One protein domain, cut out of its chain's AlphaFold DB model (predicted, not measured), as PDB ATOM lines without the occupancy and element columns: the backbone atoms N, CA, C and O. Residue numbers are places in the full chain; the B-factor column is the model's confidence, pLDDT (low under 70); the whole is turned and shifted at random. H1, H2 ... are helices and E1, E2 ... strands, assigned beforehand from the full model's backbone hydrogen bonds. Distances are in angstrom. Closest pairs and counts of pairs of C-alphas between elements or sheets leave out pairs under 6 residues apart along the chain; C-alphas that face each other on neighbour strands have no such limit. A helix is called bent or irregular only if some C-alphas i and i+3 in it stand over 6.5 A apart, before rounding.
ATOM      1  N   PRO A  95     101.137 -38.783  54.883       90.94
ATOM      2  CA  PRO A  95     101.192 -38.545  56.314       90.94
ATOM      3  C   PRO A  95     102.589 -38.064  56.716       90.94
ATOM      4  O   PRO A  95     103.567 -38.193  55.972       90.94
ATOM      5  N   VAL A  96     102.660 -37.437  57.886       94.31
ATOM      6  CA  VAL A  96     103.944 -37.047  58.461       94.31
ATOM      7  C   VAL A  96     104.589 -38.298  59.046       94.31
ATOM      8  O   VAL A  96     103.939 -39.019  59.799       94.31
ATOM      9  N   HIS A  97     105.837 -38.534  58.660       95.56
ATOM     10  CA  HIS A  97     106.747 -39.484  59.279       95.56
ATOM     11  C   HIS A  97     107.499 -38.744  60.384       95.56
ATOM     12  O   HIS A  97     108.131 -37.725  60.092       95.56
ATOM     13  N   LEU A  98     107.379 -39.210  61.626       97.56
ATOM     14  CA  LEU A  98     108.105 -38.665  62.772       97.56
ATOM     15  C   LEU A  98     109.421 -39.410  63.022       97.56
ATOM     16  O   LEU A  98     109.504 -40.614  62.783       97.56
ATOM     17  N   ALA A  99     110.392 -38.678  63.567       98.25
ATOM     18  CA  ALA A  99     111.669 -39.168  64.072       98.25
ATOM     19  C   ALA A  99     112.043 -38.434  65.375       98.25
ATOM     20  O   ALA A  99     111.561 -37.327  65.645       98.25
ATOM     21  N   ILE A 100     112.908 -39.045  66.180       98.50
ATOM     22  CA  ILE A 100     113.633 -38.384  67.269       98.50
ATOM     23  C   ILE A 100     114.929 -37.822  66.687       98.50
ATOM     24  O   ILE A 100     115.637 -38.527  65.978       98.50
ATOM     25  N   GLU A 101     115.249 -36.573  67.002       97.94
ATOM     26  CA  GLU A 101     116.504 -35.908  66.647       97.94
ATOM     27  C   GLU A 101     117.229 -35.489  67.927       97.94
ATOM     28  O   GLU A 101     116.669 -34.756  68.746       97.94
ATOM     29  N   TYR A 102     118.485 -35.910  68.071       97.94
ATOM     30  CA  TYR A 102     119.407 -35.392  69.074       97.94
ATOM     31  C   TYR A 102     120.434 -34.475  68.425       97.94
ATOM     32  O   TYR A 102     121.136 -34.850  67.482       97.94
ATOM     33  N   ARG A 103     120.536 -33.260  68.960       96.69
ATOM     34  CA  ARG A 103     121.543 -32.277  68.581       96.69
ATOM     35  C   ARG A 103     122.459 -32.023  69.782       96.69
ATOM     36  O   ARG A 103     122.011 -31.359  70.718       96.69
ATOM     37  N   PRO A 104     123.709 -32.509  69.775       96.56
ATOM     38  CA  PRO A 104     124.664 -32.185  70.830       96.56
ATOM     39  C   PRO A 104     125.115 -30.713  70.748       96.56
ATOM     40  O   PRO A 104     124.820 -30.018  69.772       96.56
ATOM     41  N   GLU A 105     125.821 -30.232  71.779       95.06
ATOM     42  CA  GLU A 105     126.520 -28.932  71.744       95.06
ATOM     43  C   GLU A 105     127.573 -28.908  70.638       95.06
ATOM     44  O   GLU A 105     127.559 -28.024  69.783       95.06
ATOM     45  N   ASP A 106     128.399 -29.951  70.621       93.12
ATOM     46  CA  ASP A 106     129.414 -30.214  69.617       93.12
ATOM     47  C   ASP A 106     129.248 -31.650  69.110       93.12
ATOM     48  O   ASP A 106     129.081 -32.582  69.898       93.12
ATOM     49  N   GLY A 107     129.311 -31.846  67.792       92.44
ATOM     50  CA  GLY A 107     129.280 -33.173  67.177       92.44
ATOM     51  C   GLY A 107     128.200 -33.353  66.116       92.44
ATOM     52  O   GLY A 107     127.632 -32.395  65.588       92.44
ATOM     53  N   GLU A 108     127.962 -34.615  65.775       94.12
ATOM     54  CA  GLU A 108     127.017 -35.013  64.736       94.12
ATOM     55  C   GLU A 108     125.592 -35.111  65.285       94.12
ATOM     56  O   GLU A 108     125.361 -35.571  66.400       94.12
ATOM     57  N   VAL A 109     124.622 -34.692  64.469       95.31
ATOM     58  CA  VAL A 109     123.197 -34.896  64.759       95.31
ATOM     59  C   VAL A 109     122.860 -36.368  64.553       95.31
ATOM     60  O   VAL A 109     123.088 -36.887  63.453       95.31
ATOM     61  N   GLY A 110     122.290 -36.985  65.589       97.19
ATOM     62  CA  GLY A 110     121.775 -38.351  65.572       97.19
ATOM     63  C   GLY A 110     120.254 -38.375  65.440       97.19
ATOM     64  O   GLY A 110     119.566 -37.482  65.945       97.19
ATOM     65  N   THR A 111     119.715 -39.389  64.766       98.19
ATOM     66  CA  THR A 111     118.261 -39.574  64.629       98.19
ATOM     67  C   THR A 111     117.828 -41.015  64.861       98.19
ATOM     68  O   THR A 111     118.536 -41.938  64.470       98.19
ATOM     69  N   LEU A 112     116.648 -41.199  65.459       98.31
ATOM     70  CA  LEU A 112     116.001 -42.500  65.649       98.31
ATOM     71  C   LEU A 112     114.595 -42.465  65.055       98.31
ATOM     72  O   LEU A 112     113.791 -41.580  65.356       98.31
ATOM     73  N   SER A 113     114.296 -43.428  64.196       97.50
ATOM     74  CA  SER A 113     112.994 -43.586  63.557       97.50
ATOM     75  C   SER A 113     112.798 -45.049  63.184       97.50
ATOM     76  O   SER A 113     113.721 -45.852  63.301       97.50
ATOM     77  N   ALA A 114     111.609 -45.383  62.693       96.38
ATOM     78  CA  ALA A 114     111.374 -46.692  62.117       96.38
ATOM     79  C   ALA A 114     110.627 -46.583  60.790       96.38
ATOM     80  O   ALA A 114     109.717 -45.764  60.623       96.38
ATOM     81  N   PHE A 115     110.998 -47.422  59.836       93.75
ATOM     82  CA  PHE A 115     110.422 -47.476  58.502       93.75
ATOM     83  C   PHE A 115     110.436 -48.926  58.006       93.75
ATOM     84  O   PHE A 115     111.256 -49.717  58.472       93.75
ATOM     85  N   PRO A 116     109.530 -49.334  57.106       92.69
ATOM     86  CA  PRO A 116     109.602 -50.686  56.591       92.69
ATOM     87  C   PRO A 116     110.650 -50.787  55.476       92.69
ATOM     88  O   PRO A 116     110.846 -49.846  54.706       92.69
ATOM     89  N   GLU A 117     111.295 -51.944  55.337       84.94
ATOM     90  CA  GLU A 117     112.170 -52.195  54.180       84.94
ATOM     91  C   GLU A 117     111.368 -52.197  52.868       84.94
ATOM     92  O   GLU A 117     111.808 -51.626  51.869       84.94
ATOM     93  N   ASP A 118     110.152 -52.752  52.911       81.06
ATOM     94  CA  ASP A 118     109.191 -52.788  51.810       81.06
ATOM     95  C   ASP A 118     107.816 -52.252  52.240       81.06
ATOM     96  O   ASP A 118     107.402 -52.382  53.384       81.06
ATOM     97  N   TRP A 119     107.040 -51.680  51.315       72.56
ATOM     98  CA  TRP A 119     105.790 -50.943  51.604       72.56
ATOM     99  C   TRP A 119     104.701 -51.686  52.406       72.56
ATOM    100  O   TRP A 119     103.758 -51.038  52.859       72.56
ATOM    101  N   PHE A 120     104.814 -53.003  52.568       72.56
ATOM    102  CA  PHE A 120     103.861 -53.864  53.277       72.56
ATOM    103  C   PHE A 120     104.550 -54.837  54.249       72.56
ATOM    104  O   PHE A 120     103.994 -55.892  54.546       72.56
ATOM    105  N   ASP A 121     105.778 -54.530  54.669       87.50
ATOM    106  CA  ASP A 121     106.582 -55.407  55.526       87.50
ATOM    107  C   ASP A 121     106.452 -55.039  57.016       87.50
ATOM    108  O   ASP A 121     105.479 -54.415  57.439       87.50
ATOM    109  N   THR A 122     107.400 -55.455  57.845       93.12
ATOM    110  CA  THR A 122     107.494 -55.051  59.243       93.12
ATOM    111  C   THR A 122     108.115 -53.664  59.386       93.12
ATOM    112  O   THR A 122     108.925 -53.215  58.577       93.12
ATOM    113  N   LEU A 123     107.720 -52.961  60.443       94.88
ATOM    114  CA  LEU A 123     108.303 -51.695  60.855       94.88
ATOM    115  C   LEU A 123     109.665 -51.977  61.496       94.88
ATOM    116  O   LEU A 123     109.719 -52.619  62.547       94.88
ATOM    117  N   LYS A 124     110.750 -51.490  60.892       95.50
ATOM    118  CA  LYS A 124     112.116 -51.710  61.381       95.50
ATOM    119  C   LYS A 124     112.745 -50.399  61.814       95.50
ATOM    120  O   LYS A 124     112.528 -49.376  61.169       95.50
ATOM    121  N   SER A 125     113.498 -50.429  62.901       96.56
ATOM    122  CA  SER A 125     114.334 -49.306  63.289       96.56
ATOM    123  C   SER A 125     115.360 -49.005  62.200       96.56
ATOM    124  O   SER A 125     115.946 -49.912  61.603       96.56
ATOM    125  N   GLU A 126     115.563 -47.719  61.945       96.06
ATOM    126  CA  GLU A 126     116.602 -47.229  61.052       96.06
ATOM    127  C   GLU A 126     117.224 -45.955  61.652       96.06
ATOM    128  O   GLU A 126     116.785 -44.835  61.345       96.06
ATOM    129  N   PRO A 127     118.235 -46.100  62.531       97.19
ATOM    130  CA  PRO A 127     118.998 -44.973  63.043       97.19
ATOM    131  C   PRO A 127     119.674 -44.220  61.902       97.19
ATOM    132  O   PRO A 127     120.163 -44.814  60.940       97.19
ATOM    133  N   ASP A 128     119.722 -42.896  62.011       97.00
ATOM    134  CA  ASP A 128     120.423 -42.033  61.059       97.00
ATOM    135  C   ASP A 128     119.977 -42.165  59.600       97.00
ATOM    136  O   ASP A 128     120.734 -41.862  58.667       97.00
ATOM    137  N   ARG A 129     118.709 -42.539  59.396       94.44
ATOM    138  CA  ARG A 129     118.110 -42.623  58.070       94.44
ATOM    139  C   ARG A 129     118.293 -41.300  57.311       94.44
ATOM    140  O   ARG A 129     117.915 -40.235  57.809       94.44
ATOM    141  N   PRO A 130     118.800 -41.315  56.060       93.38
ATOM    142  CA  PRO A 130     119.120 -40.083  55.334       93.38
ATOM    143  C   PRO A 130     117.957 -39.088  55.185       93.38
ATOM    144  O   PRO A 130     118.190 -37.885  55.103       93.38
ATOM    145  N   GLY A 131     116.711 -39.574  55.134       90.44
ATOM    146  CA  GLY A 131     115.519 -38.721  55.065       90.44
ATOM    147  C   GLY A 131     115.221 -37.971  56.367       90.44
ATOM    148  O   GLY A 131     114.736 -36.843  56.323       90.44
ATOM    149  N   ASP A 132     115.567 -38.564  57.507       93.94
ATOM    150  CA  ASP A 132     115.335 -38.021  58.852       93.94
ATOM    151  C   ASP A 132     116.467 -37.092  59.297       93.94
ATOM    152  O   ASP A 132     116.262 -36.187  60.105       93.94
ATOM    153  N   ARG A 133     117.629 -37.201  58.646       91.94
ATOM    154  CA  ARG A 133     118.755 -36.274  58.811       91.94
ATOM    155  C   ARG A 133     118.729 -35.065  57.880       91.94
ATOM    156  O   ARG A 133     119.564 -34.184  58.049       91.94
ATOM    157  N   ASP A 134     117.830 -34.989  56.894       89.50
ATOM    158  CA  ASP A 134     117.801 -33.871  55.939       89.50
ATOM    159  C   ASP A 134     117.033 -32.647  56.493       89.50
ATOM    160  O   ASP A 134     115.801 -32.583  56.388       89.50
ATOM    161  N   PRO A 135     117.714 -31.593  56.992       83.06
ATOM    162  CA  PRO A 135     117.045 -30.376  57.460       83.06
ATOM    163  C   PRO A 135     116.320 -29.613  56.339       83.06
ATOM    164  O   PRO A 135     115.554 -28.687  56.601       83.06
ATOM    165  N   GLY A 136     116.577 -29.942  55.069       84.06
ATOM    166  CA  GLY A 136     115.843 -29.415  53.926       84.06
ATOM    167  C   GLY A 136     114.433 -29.983  53.783       84.06
ATOM    168  O   GLY A 136     113.582 -29.305  53.198       84.06
ATOM    169  N   ASN A 137     114.197 -31.180  54.321       85.88
ATOM    170  CA  ASN A 137     112.940 -31.912  54.214       85.88
ATOM    171  C   ASN A 137     112.195 -32.032  55.555       85.88
ATOM    172  O   ASN A 137     110.978 -32.227  55.553       85.88
ATOM    173  N   ASN A 138     112.900 -31.861  56.676       91.38
ATOM    174  CA  ASN A 138     112.334 -31.975  58.015       91.38
ATOM    175  C   ASN A 138     111.853 -30.636  58.599       91.38
ATOM    176  O   ASN A 138     112.251 -29.543  58.187       91.38
ATOM    177  N   PHE A 139     110.968 -30.736  59.585       92.44
ATOM    178  CA  PHE A 139     110.530 -29.643  60.451       92.44
ATOM    179  C   PHE A 139     110.481 -30.124  61.908       92.44
ATOM    180  O   PHE A 139     110.324 -31.319  62.150       92.44
ATOM    181  N   THR A 140     110.599 -29.206  62.883       94.25
ATOM    182  CA  THR A 140     110.315 -29.577  64.285       94.25
ATOM    183  C   THR A 140     108.813 -29.730  64.454       94.25
ATOM    184  O   THR A 140     108.038 -28.866  64.048       94.25
ATOM    185  N   VAL A 141     108.474 -30.782  65.178       94.81
ATOM    186  CA  VAL A 141     107.147 -31.043  65.704       94.81
ATOM    187  C   VAL A 141     107.071 -30.621  67.169       94.81
ATOM    188  O   VAL A 141     106.134 -29.925  67.543       94.81
ATOM    189  N   GLY A 142     108.088 -30.944  67.972       95.12
ATOM    190  CA  GLY A 142     108.159 -30.507  69.365       95.12
ATOM    191  C   GLY A 142     109.488 -30.832  70.034       95.12
ATOM    192  O   GLY A 142     110.429 -31.295  69.389       95.12
ATOM    193  N   VAL A 143     109.558 -30.550  71.331       97.38
ATOM    194  CA  VAL A 143     110.731 -30.797  72.183       97.38
ATOM    195  C   VAL A 143     110.489 -32.057  73.007       97.38
ATOM    196  O   VAL A 143     109.365 -32.292  73.454       97.38
ATOM    197  N   ILE A 144     111.537 -32.852  73.203       98.19
ATOM    198  CA  ILE A 144     111.526 -34.005  74.102       98.19
ATOM    199  C   ILE A 144     112.189 -33.592  75.416       98.19
ATOM    200  O   ILE A 144     113.230 -32.936  75.434       98.19
ATOM    201  N   HIS A 145     111.569 -33.984  76.518       97.94
ATOM    202  CA  HIS A 145     112.038 -33.791  77.876       97.94
ATOM    203  C   HIS A 145     112.488 -35.149  78.430       97.94
ATOM    204  O   HIS A 145     111.637 -36.035  78.587       97.94
ATOM    205  N   PRO A 146     113.792 -35.320  78.710       98.06
ATOM    206  CA  PRO A 146     114.292 -36.477  79.442       98.06
ATOM    207  C   PRO A 146     113.598 -36.651  80.804       98.06
ATOM    208  O   PRO A 146     113.037 -35.681  81.334       98.06
ATOM    209  N   PRO A 147     113.666 -37.854  81.402       97.56
ATOM    210  CA  PRO A 147     113.333 -38.059  82.806       97.56
ATOM    211  C   PRO A 147     114.090 -37.089  83.726       97.56
ATOM    212  O   PRO A 147     115.165 -36.584  83.395       97.56
ATOM    213  N   GLU A 148     113.521 -36.822  84.902       96.38
ATOM    214  CA  GLU A 148     114.127 -35.908  85.872       96.38
ATOM    215  C   GLU A 148     115.539 -36.373  86.259       96.38
ATOM    216  O   GLU A 148     115.745 -37.522  86.640       96.38
ATOM    217  N   GLY A 149     116.515 -35.467  86.153       96.75
ATOM    218  CA  GLY A 149     117.913 -35.747  86.485       96.75
ATOM    219  C   GLY A 149     118.742 -36.394  85.371       96.75
ATOM    220  O   GLY A 149     119.937 -36.582  85.576       96.75
ATOM    221  N   VAL A 150     118.164 -36.687  84.200       97.56
ATOM    222  CA  VAL A 150     118.892 -37.267  83.059       97.56
ATOM    223  C   VAL A 150     119.260 -36.173  82.053       97.56
ATOM    224  O   VAL A 150     118.405 -35.388  81.631       97.56
ATOM    225  N   ALA A 151     120.533 -36.096  81.658       97.25
ATOM    226  CA  ALA A 151     120.965 -35.153  80.631       97.25
ATOM    227  C   ALA A 151     120.456 -35.583  79.237       97.25
ATOM    228  O   ALA A 151     120.289 -36.775  78.986       97.25
ATOM    229  N   PRO A 152     120.233 -34.652  78.285       97.44
ATOM    230  CA  PRO A 152     119.755 -35.009  76.947       97.44
ATOM    231  C   PRO A 152     120.641 -36.008  76.192       97.44
ATOM    232  O   PRO A 152     120.105 -36.840  75.470       97.44
ATOM    233  N   GLY A 153     121.966 -35.935  76.360       97.06
ATOM    234  CA  GLY A 153     122.906 -36.887  75.758       97.06
ATOM    235  C   GLY A 153     122.731 -38.293  76.321       97.06
ATOM    236  O   GLY A 153     122.405 -39.201  75.566       97.06
ATOM    237  N   ASP A 154     122.821 -38.436  77.646       97.75
ATOM    238  CA  ASP A 154     122.613 -39.713  78.345       97.75
ATOM    239  C   ASP A 154     121.240 -40.323  78.027       97.75
ATOM    240  O   ASP A 154     121.091 -41.532  77.868       97.75
ATOM    241  N   TYR A 155     120.205 -39.486  77.907       98.25
ATOM    242  CA  TYR A 155     118.876 -39.953  77.531       98.25
ATOM    243  C   TYR A 155     118.802 -40.392  76.062       98.25
ATOM    244  O   TYR A 155     118.090 -41.340  75.748       98.25
ATOM    245  N   PHE A 156     119.538 -39.748  75.150       98.25
ATOM    246  CA  PHE A 156     119.628 -40.223  73.769       98.25
ATOM    247  C   PHE A 156     120.333 -41.577  73.674       98.25
ATOM    248  O   PHE A 156     119.876 -42.430  72.918       98.25
ATOM    249  N   GLU A 157     121.373 -41.804  74.475       97.50
ATOM    250  CA  GLU A 157     122.026 -43.115  74.585       97.50
ATOM    251  C   GLU A 157     121.041 -44.182  75.097       97.50
ATOM    252  O   GLU A 157     120.915 -45.237  74.485       97.50
ATOM    253  N   GLN A 158     120.225 -43.876  76.116       96.88
ATOM    254  CA  GLN A 158     119.160 -44.787  76.576       96.88
ATOM    255  C   GLN A 158     118.118 -45.090  75.488       96.88
ATOM    256  O   GLN A 158     117.654 -46.226  75.362       96.88
ATOM    257  N   LEU A 159     117.740 -44.086  74.691       97.25
ATOM    258  CA  LEU A 159     116.849 -44.284  73.546       97.25
ATOM    259  C   LEU A 159     117.496 -45.202  72.498       97.25
ATOM    260  O   LEU A 159     116.804 -46.061  71.957       97.25
ATOM    261  N   GLN A 160     118.798 -45.057  72.231       97.69
ATOM    262  CA  GLN A 160     119.551 -45.945  71.336       97.69
ATOM    263  C   GLN A 160     119.629 -47.375  71.884       97.69
ATOM    264  O   GLN A 160     119.474 -48.331  71.126       97.69
ATOM    265  N   ASP A 161     119.823 -47.543  73.189       95.62
ATOM    266  CA  ASP A 161     119.873 -48.861  73.822       95.62
ATOM    267  C   ASP A 161     118.538 -49.598  73.712       95.62
ATOM    268  O   ASP A 161     118.519 -50.793  73.411       95.62
ATOM    269  N   ILE A 162     117.418 -48.900  73.916       94.38
ATOM    270  CA  ILE A 162     116.086 -49.489  73.734       94.38
ATOM    271  C   ILE A 162     115.774 -49.730  72.264       94.38
ATOM    272  O   ILE A 162     115.180 -50.752  71.919       94.38
ATOM    273  N   ASP A 163     116.201 -48.828  71.390       95.69
ATOM    274  CA  ASP A 163     116.071 -49.017  69.957       95.69
ATOM    275  C   ASP A 163     116.801 -50.279  69.464       95.69
ATOM    276  O   ASP A 163     116.220 -51.103  68.760       95.69
ATOM    277  N   ASN A 164     118.036 -50.504  69.917       94.62
ATOM    278  CA  ASN A 164     118.818 -51.700  69.586       94.62
ATOM    279  C   ASN A 164     118.154 -53.009  70.044       94.62
ATOM    280  O   ASN A 164     118.479 -54.087  69.542       94.62
ATOM    281  N   GLN A 165     117.239 -52.923  71.006       92.12
ATOM    282  CA  GLN A 165     116.495 -54.053  71.540       92.12
ATOM    283  C   GLN A 165     115.133 -54.268  70.861       92.12
ATOM    284  O   GLN A 165     114.500 -55.308  71.067       92.12
ATOM    285  N   TYR A 166     114.680 -53.321  70.037       93.50
ATOM    286  CA  TYR A 166     113.444 -53.449  69.278       93.50
ATOM    287  C   TYR A 166     113.544 -54.605  68.269       93.50
ATOM    288  O   TYR A 166     114.466 -54.694  67.455       93.50
ATOM    289  N   ASN A 167     112.568 -55.517  68.301       90.25
ATOM    290  CA  ASN A 167     112.629 -56.776  67.548       90.25
ATOM    291  C   ASN A 167     112.451 -56.625  66.022       90.25
ATOM    292  O   ASN A 167     112.689 -57.590  65.295       90.25
ATOM    293  N   ASN A 168     112.051 -55.445  65.531       93.38
ATOM    294  CA  ASN A 168     111.803 -55.158  64.113       93.38
ATOM    295  C   ASN A 168     110.699 -56.021  63.462       93.38
ATOM    296  O   ASN A 168     110.736 -56.277  62.253       93.38
ATOM    297  N   GLN A 169     109.718 -56.489  64.245       92.75
ATOM    298  CA  GLN A 169     108.649 -57.390  63.786       92.75
ATOM    299  C   GLN A 169     107.242 -56.787  63.833       92.75
ATOM    300  O   GLN A 169     106.298 -57.451  63.397       92.75
ATOM    301  N   ALA A 170     107.066 -55.556  64.323       93.81
ATOM    302  CA  ALA A 170     105.735 -54.961  64.363       93.81
ATOM    303  C   ALA A 170     105.172 -54.822  62.932       93.81
ATOM    304  O   ALA A 170     105.887 -54.333  62.053       93.81
ATOM    305  N   PRO A 171     103.917 -55.226  62.661       94.00
ATOM    306  CA  PRO A 171     103.331 -55.074  61.330       94.00
ATOM    307  C   PRO A 171     103.299 -53.598  60.936       94.00
ATOM    308  O   PRO A 171     102.930 -52.769  61.767       94.00
ATOM    309  N   TYR A 172     103.672 -53.244  59.705       93.56
ATOM    310  CA  TYR A 172     103.643 -51.855  59.250       93.56
ATOM    311  C   TYR A 172     102.369 -51.514  58.474       93.56
ATOM    312  O   TYR A 172     101.936 -52.257  57.597       93.56
ATOM    313  N   ASP A 173     101.826 -50.325  58.727       91.88
ATOM    314  CA  ASP A 173     100.864 -49.668  57.844       91.88
ATOM    315  C   ASP A 173     101.134 -48.166  57.872       91.88
ATOM    316  O   ASP A 173     101.193 -47.549  58.932       91.88
ATOM    317  N   LEU A 174     101.259 -47.545  56.699       89.19
ATOM    318  CA  LEU A 174     101.399 -46.095  56.571       89.19
ATOM    319  C   LEU A 174     100.217 -45.343  57.222       89.19
ATOM    320  O   LEU A 174     100.394 -44.240  57.750       89.19
ATOM    321  N   PHE A 175      99.027 -45.952  57.213       87.00
ATOM    322  CA  PHE A 175      97.776 -45.445  57.769       87.00
ATOM    323  C   PHE A 175      97.142 -46.467  58.736       87.00
ATOM    324  O   PHE A 175      96.050 -46.973  58.467       87.00
ATOM    325  N   PRO A 176      97.728 -46.689  59.927       78.31
ATOM    326  CA  PRO A 176      97.351 -47.760  60.866       78.31
ATOM    327  C   PRO A 176      95.964 -47.581  61.522       78.31
ATOM    328  O   PRO A 176      95.600 -48.267  62.475       78.31
ATOM    329  N   HIS A 177      95.178 -46.616  61.044       77.62
ATOM    330  CA  HIS A 177      93.750 -46.520  61.315       77.62
ATOM    331  C   HIS A 177      92.945 -47.568  60.524       77.62
ATOM    332  O   HIS A 177      91.860 -47.949  60.958       77.62
ATOM    333  N   PHE A 178      93.448 -48.022  59.367       79.56
ATOM    334  CA  PHE A 178      92.770 -49.020  58.534       79.56
ATOM    335  C   PHE A 178      93.126 -50.456  58.922       79.56
ATOM    336  O   PHE A 178      92.258 -51.324  58.825       79.56
ATOM    337  N   ASP A 179      94.342 -50.686  59.420       84.06
ATOM    338  CA  ASP A 179      94.727 -51.919  60.099       84.06
ATOM    339  C   ASP A 179      95.036 -51.650  61.587       84.06
ATOM    340  O   ASP A 179      96.114 -51.147  61.926       84.06
ATOM    341  N   PRO A 180      94.114 -51.988  62.511       83.31
ATOM    342  CA  PRO A 180      94.308 -51.753  63.939       83.31
ATOM    343  C   PRO A 180      95.435 -52.599  64.555       83.31
ATOM    344  O   PRO A 180      95.791 -52.349  65.705       83.31
ATOM    345  N   GLY A 181      95.986 -53.583  63.833       88.75
ATOM    346  CA  GLY A 181      97.137 -54.380  64.262       88.75
ATOM    347  C   GLY A 181      98.492 -53.823  63.815       88.75
ATOM    348  O   GLY A 181      99.517 -54.263  64.328       88.75
ATOM    349  N   ALA A 182      98.513 -52.851  62.902       92.81
ATOM    350  CA  ALA A 182      99.740 -52.358  62.278       92.81
ATOM    351  C   ALA A 182     100.230 -51.035  62.874       92.81
ATOM    352  O   ALA A 182      99.467 -50.318  63.498       92.81
ATOM    353  N   TYR A 183     101.490 -50.675  62.713       95.44
ATOM    354  CA  TYR A 183     102.118 -49.503  63.318       95.44
ATOM    355  C   TYR A 183     102.890 -48.715  62.258       95.44
ATOM    356  O   TYR A 183     103.111 -49.182  61.144       95.44
ATOM    357  N   ASN A 184     103.319 -47.502  62.597       95.62
ATOM    358  CA  ASN A 184     104.242 -46.732  61.763       95.62
ATOM    359  C   ASN A 184     105.266 -45.983  62.619       95.62
ATOM    360  O   ASN A 184     105.307 -46.136  63.841       95.62
ATOM    361  N   SER A 185     106.074 -45.138  61.979       96.69
ATOM    362  CA  SER A 185     107.109 -44.363  62.667       96.69
ATOM    363  C   SER A 185     106.565 -43.487  63.800       96.69
ATOM    364  O   SER A 185     107.250 -43.283  64.794       96.69
ATOM    365  N   ASN A 186     105.316 -43.022  63.710       97.56
ATOM    366  CA  ASN A 186     104.709 -42.170  64.732       97.56
ATOM    367  C   ASN A 186     104.374 -42.976  65.990       97.56
ATOM    368  O   ASN A 186     104.622 -42.509  67.102       97.56
ATOM    369  N   SER A 187     103.860 -44.197  65.812       96.88
ATOM    370  CA  SER A 187     103.669 -45.162  66.899       96.88
ATOM    371  C   SER A 187     104.990 -45.523  67.573       96.88
ATOM    372  O   SER A 187     105.066 -45.577  68.798       96.88
ATOM    373  N   TYR A 188     106.028 -45.744  66.765       97.56
ATOM    374  CA  TYR A 188     107.359 -46.099  67.241       97.56
ATOM    375  C   TYR A 188     108.019 -44.962  68.027       97.56
ATOM    376  O   TYR A 188     108.440 -45.184  69.155       97.56
ATOM    377  N   VAL A 189     108.032 -43.731  67.504       98.19
ATOM    378  CA  VAL A 189     108.634 -42.578  68.198       98.19
ATOM    379  C   VAL A 189     107.959 -42.336  69.544       98.19
ATOM    380  O   VAL A 189     108.641 -42.133  70.547       98.19
ATOM    381  N   ARG A 190     106.620 -42.382  69.591       97.75
ATOM    382  CA  ARG A 190     105.891 -42.233  70.854       97.75
ATOM    383  C   ARG A 190     106.203 -43.377  71.817       97.75
ATOM    384  O   ARG A 190     106.498 -43.106  72.976       97.75
ATOM    385  N   GLY A 191     106.157 -44.623  71.337       96.75
ATOM    386  CA  GLY A 191     106.445 -45.814  72.139       96.75
ATOM    387  C   GLY A 191     107.840 -45.776  72.755       96.75
ATOM    388  O   GLY A 191     107.972 -46.001  73.952       96.75
ATOM    389  N   LEU A 192     108.848 -45.387  71.974       97.25
ATOM    390  CA  LEU A 192     110.235 -45.280  72.416       97.25
ATOM    391  C   LEU A 192     110.436 -44.197  73.494       97.25
ATOM    392  O   LEU A 192     111.158 -44.408  74.466       97.25
ATOM    393  N   ILE A 193     109.777 -43.039  73.353       97.75
ATOM    394  CA  ILE A 193     109.833 -41.963  74.360       97.75
ATOM    395  C   ILE A 193     109.120 -42.385  75.649       97.75
ATOM    396  O   ILE A 193     109.624 -42.142  76.742       97.75
ATOM    397  N   GLU A 194     107.938 -42.996  75.535       96.06
ATOM    398  CA  GLU A 194     107.155 -43.413  76.702       96.06
ATOM    399  C   GLU A 194     107.805 -44.600  77.438       96.06
ATOM    400  O   GLU A 194     107.767 -44.636  78.669       96.06
ATOM    401  N   SER A 195     108.447 -45.535  76.725       94.69
ATOM    402  CA  SER A 195     109.100 -46.716  77.316       94.69
ATOM    403  C   SER A 195     110.342 -46.390  78.137       94.69
ATOM    404  O   SER A 195     110.646 -47.089  79.101       94.69
ATOM    405  N   THR A 196     111.014 -45.295  77.802       95.56
ATOM    406  CA  THR A 196     112.193 -44.777  78.509       95.56
ATOM    407  C   THR A 196     111.835 -43.715  79.557       95.56
ATOM    408  O   THR A 196     112.709 -43.113  80.177       95.56
ATOM    409  N   GLY A 197     110.539 -43.475  79.792       95.81
ATOM    410  CA  GLY A 197     110.045 -42.560  80.824       95.81
ATOM    411  C   GLY A 197     110.153 -41.070  80.483       95.81
ATOM    412  O   GLY A 197     109.846 -40.230  81.336       95.81
ATOM    413  N   GLY A 198     110.565 -40.712  79.264       97.19
ATOM    414  CA  GLY A 198     110.563 -39.324  78.820       97.19
ATOM    415  C   GLY A 198     109.179 -38.826  78.422       97.19
ATOM    416  O   GLY A 198     108.157 -39.513  78.495       97.19
ATOM    417  N   ARG A 199     109.132 -37.555  78.023       98.00
ATOM    418  CA  ARG A 199     107.902 -36.869  77.600       98.00
ATOM    419  C   ARG A 199     108.194 -36.001  76.391       98.00
ATOM    420  O   ARG A 199     109.299 -35.495  76.255       98.00
ATOM    421  N   ALA A 200     107.202 -35.754  75.545       97.69
ATOM    422  CA  ALA A 200     107.339 -34.795  74.455       97.69
ATOM    423  C   ALA A 200     106.248 -33.728  74.527       97.69
ATOM    424  O   ALA A 200     105.092 -34.022  74.829       97.69
ATOM    425  N   ALA A 201     106.603 -32.489  74.194       97.12
ATOM    426  CA  ALA A 201     105.653 -31.406  73.961       97.12
ATOM    427  C   ALA A 201     105.030 -31.541  72.557       97.12
ATOM    428  O   ALA A 201     105.179 -30.661  71.708       97.12
ATOM    429  N   VAL A 202     104.397 -32.689  72.298       94.50
ATOM    430  CA  VAL A 202     103.807 -33.080  71.012       94.50
ATOM    431  C   VAL A 202     102.440 -33.704  71.258       94.50
ATOM    432  O   VAL A 202     102.309 -34.623  72.061       94.50
ATOM    433  N   ASP A 203     101.431 -33.237  70.529       97.06
ATOM    434  CA  ASP A 203     100.131 -33.903  70.455       97.06
ATOM    435  C   ASP A 203     100.194 -35.017  69.397       97.06
ATOM    436  O   ASP A 203      99.934 -34.794  68.210       97.06
ATOM    437  N   PHE A 204     100.619 -36.212  69.816       95.81
ATOM    438  CA  PHE A 204     100.793 -37.355  68.915       95.81
ATOM    439  C   PHE A 204      99.486 -37.813  68.259       95.81
ATOM    440  O   PHE A 204      99.525 -38.397  67.175       95.81
ATOM    441  N   ASP A 205      98.331 -37.514  68.852       95.31
ATOM    442  CA  ASP A 205      97.032 -37.952  68.336       95.31
ATOM    443  C   ASP A 205      96.667 -37.243  67.014       95.31
ATOM    444  O   ASP A 205      95.821 -37.720  66.256       95.31
ATOM    445  N   GLN A 206      97.362 -36.149  66.671       94.12
ATOM    446  CA  GLN A 206      97.235 -35.461  65.378       94.12
ATOM    447  C   GLN A 206      97.966 -36.169  64.225       94.12
ATOM    448  O   GLN A 206      97.835 -35.771  63.060       94.12
ATOM    449  N   TYR A 207      98.739 -37.211  64.524       94.31
ATOM    450  CA  TYR A 207      99.548 -37.949  63.565       94.31
ATOM    451  C   TYR A 207      98.990 -39.361  63.392       94.31
ATOM    452  O   TYR A 207      98.696 -40.051  64.364       94.31
ATOM    453  N   TYR A 208      98.860 -39.829  62.146       93.88
ATOM    454  CA  TYR A 208      98.407 -41.199  61.878       93.88
ATOM    455  C   TYR A 208      99.295 -42.199  62.619       93.88
ATOM    456  O   TYR A 208     100.507 -42.160  62.443       93.88
ATOM    457  N   GLY A 209      98.702 -43.068  63.439       93.06
ATOM    458  CA  GLY A 209      99.428 -44.024  64.288       93.06
ATOM    459  C   GLY A 209      99.942 -43.461  65.613       93.06
ATOM    460  O   GLY A 209     100.163 -44.230  66.542       93.06
ATOM    461  N   GLY A 210     100.049 -42.139  65.760       94.94
ATOM    462  CA  GLY A 210     100.585 -41.515  66.968       94.94
ATOM    463  C   GLY A 210      99.710 -41.712  68.210       94.94
ATOM    464  O   GLY A 210     100.237 -41.740  69.314       94.94
ATOM    465  N   SER A 211      98.405 -41.955  68.066       95.06
ATOM    466  CA  SER A 211      97.520 -42.281  69.200       95.06
ATOM    467  C   SER A 211      97.700 -43.695  69.760       95.06
ATOM    468  O   SER A 211      97.059 -44.063  70.743       95.06
ATOM    469  N   ARG A 212      98.522 -44.521  69.106       94.50
ATOM    470  CA  ARG A 212      98.786 -45.909  69.483       94.50
ATOM    471  C   ARG A 212     100.301 -46.116  69.539       94.50
ATOM    472  O   ARG A 212     100.884 -46.473  68.515       94.50
ATOM    473  N   PRO A 213     100.944 -45.844  70.688       95.69
ATOM    474  CA  PRO A 213     102.363 -46.136  70.849       95.69
ATOM    475  C   PRO A 213     102.622 -47.629  70.638       95.69
ATOM    476  O   PRO A 213     101.745 -48.459  70.905       95.69
ATOM    477  N   LEU A 214     103.819 -47.969  70.157       93.69
ATOM    478  CA  LEU A 214     104.260 -49.360  70.171       93.69
ATOM    479  C   LEU A 214     104.251 -49.887  71.623       93.69
ATOM    480  O   LEU A 214     104.733 -49.185  72.517       93.69
ATOM    481  N   PRO A 215     103.670 -51.073  71.884       87.00
ATOM    482  CA  PRO A 215     103.621 -51.664  73.215       87.00
ATOM    483  C   PRO A 215     105.001 -51.817  73.856       87.00
ATOM    484  O   PRO A 215     105.962 -52.192  73.195       87.00
ATOM    485  N   LEU A 216     105.067 -51.667  75.184       76.69
ATOM    486  CA  LEU A 216     106.289 -51.954  75.945       76.69
ATOM    487  C   LEU A 216     106.803 -53.378  75.718       76.69
ATOM    488  O   LEU A 216     107.993 -53.589  75.781       76.69
ATOM    489  N   ALA A 217     105.945 -54.358  75.424       76.94
ATOM    490  CA  ALA A 217     106.397 -55.725  75.153       76.94
ATOM    491  C   ALA A 217     107.295 -55.844  73.904       76.94
ATOM    492  O   ALA A 217     108.027 -56.824  73.781       76.94
TER     493      ALA A 217
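This is residues 95 to 217 of the 226 residues of an uncharacterized protein of Gammaproteobacteria bacterium (UniProt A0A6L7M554). Two small strand hairpins, E1 with E2 and then E3 with E4, follow one another as a bent ribbon, and helices H1 and H2 cover one face of the E1-E2 hairpin, while the link of residues 126 to 138 passes over its other face. H2 lies near the middle, its first residues reaching E3 and E4; E5 runs past the side of E1 away from E2, and the last stretch, residues 196 to 217, wraps from E5 round H2. The printed part has 123 residues, with five named strands and then two named helices, in the order E1 E2 E3 E4 E5 H1 H2; both two-stranded sheets are antiparallel. The class is mixed, helices and strands, with under half of the residues in named elements. The whole is compact and rounded, with a radius of gyration of the C-alphas of 13.6 A and spans of 41 by 31 by 26 A.

Look first at E1, residues 96 to 103, and E2, residues 110 to 112: they form an antiparallel hairpin, with N 100 and O 112 2.8 A apart, within hydrogen-bond range. E2 runs on into E3, residues 114 to 116, at 58 degrees. E3 and E4, residues 122 to 125, form the second antiparallel hairpin, where N 115 and O 124 are 2.8 A apart, within hydrogen-bond range. Next find H2, residues 185 to 195: its closest C-alphas to E1 are those of Asn 186 and Leu 98, 5.3 A apart, and to E3 those of Ser 185 and Ala 114, 4.9 A. H1, residues 152 to 165, comes closest to E1 at the C-alphas of Phe 156 and Tyr 102, 6.7 A. H1 touches H2 with residues 159 to 163 alone, closest at the C-alphas of Leu 159 and Leu 192, 6.8 A; they run opposite ways at a steep tilt of 69 degrees, only just short of about perpendicular. E5, residues 139 to 145, pairs with no named strand, but it is near E1, and its residues 144 to 145 pair antiparallel with residues 199 to 200. In H1 and H2 every O i to N i+4 pair is within hydrogen-bond range.

Find C-alpha 96 at (103.944, -37.047, 58.461); from there E1 runs 20.9 A to C-alpha 103. E5 covers 18.0 A. H1 starts at C-alpha 152, (119.755, -35.009, 76.947), and runs 20.1 A. H2 runs 15.0 A, ending at C-alpha 195, (109.100, -46.716, 77.316).

The C-alphas farthest apart are those of Asp 106 and Phe 178, 42.7 A. The printed part has no cut; the links E4 to E5 and H1 to H2 are long. The mean pLDDT of the printed part is 93.5, and no printed residue is under 70.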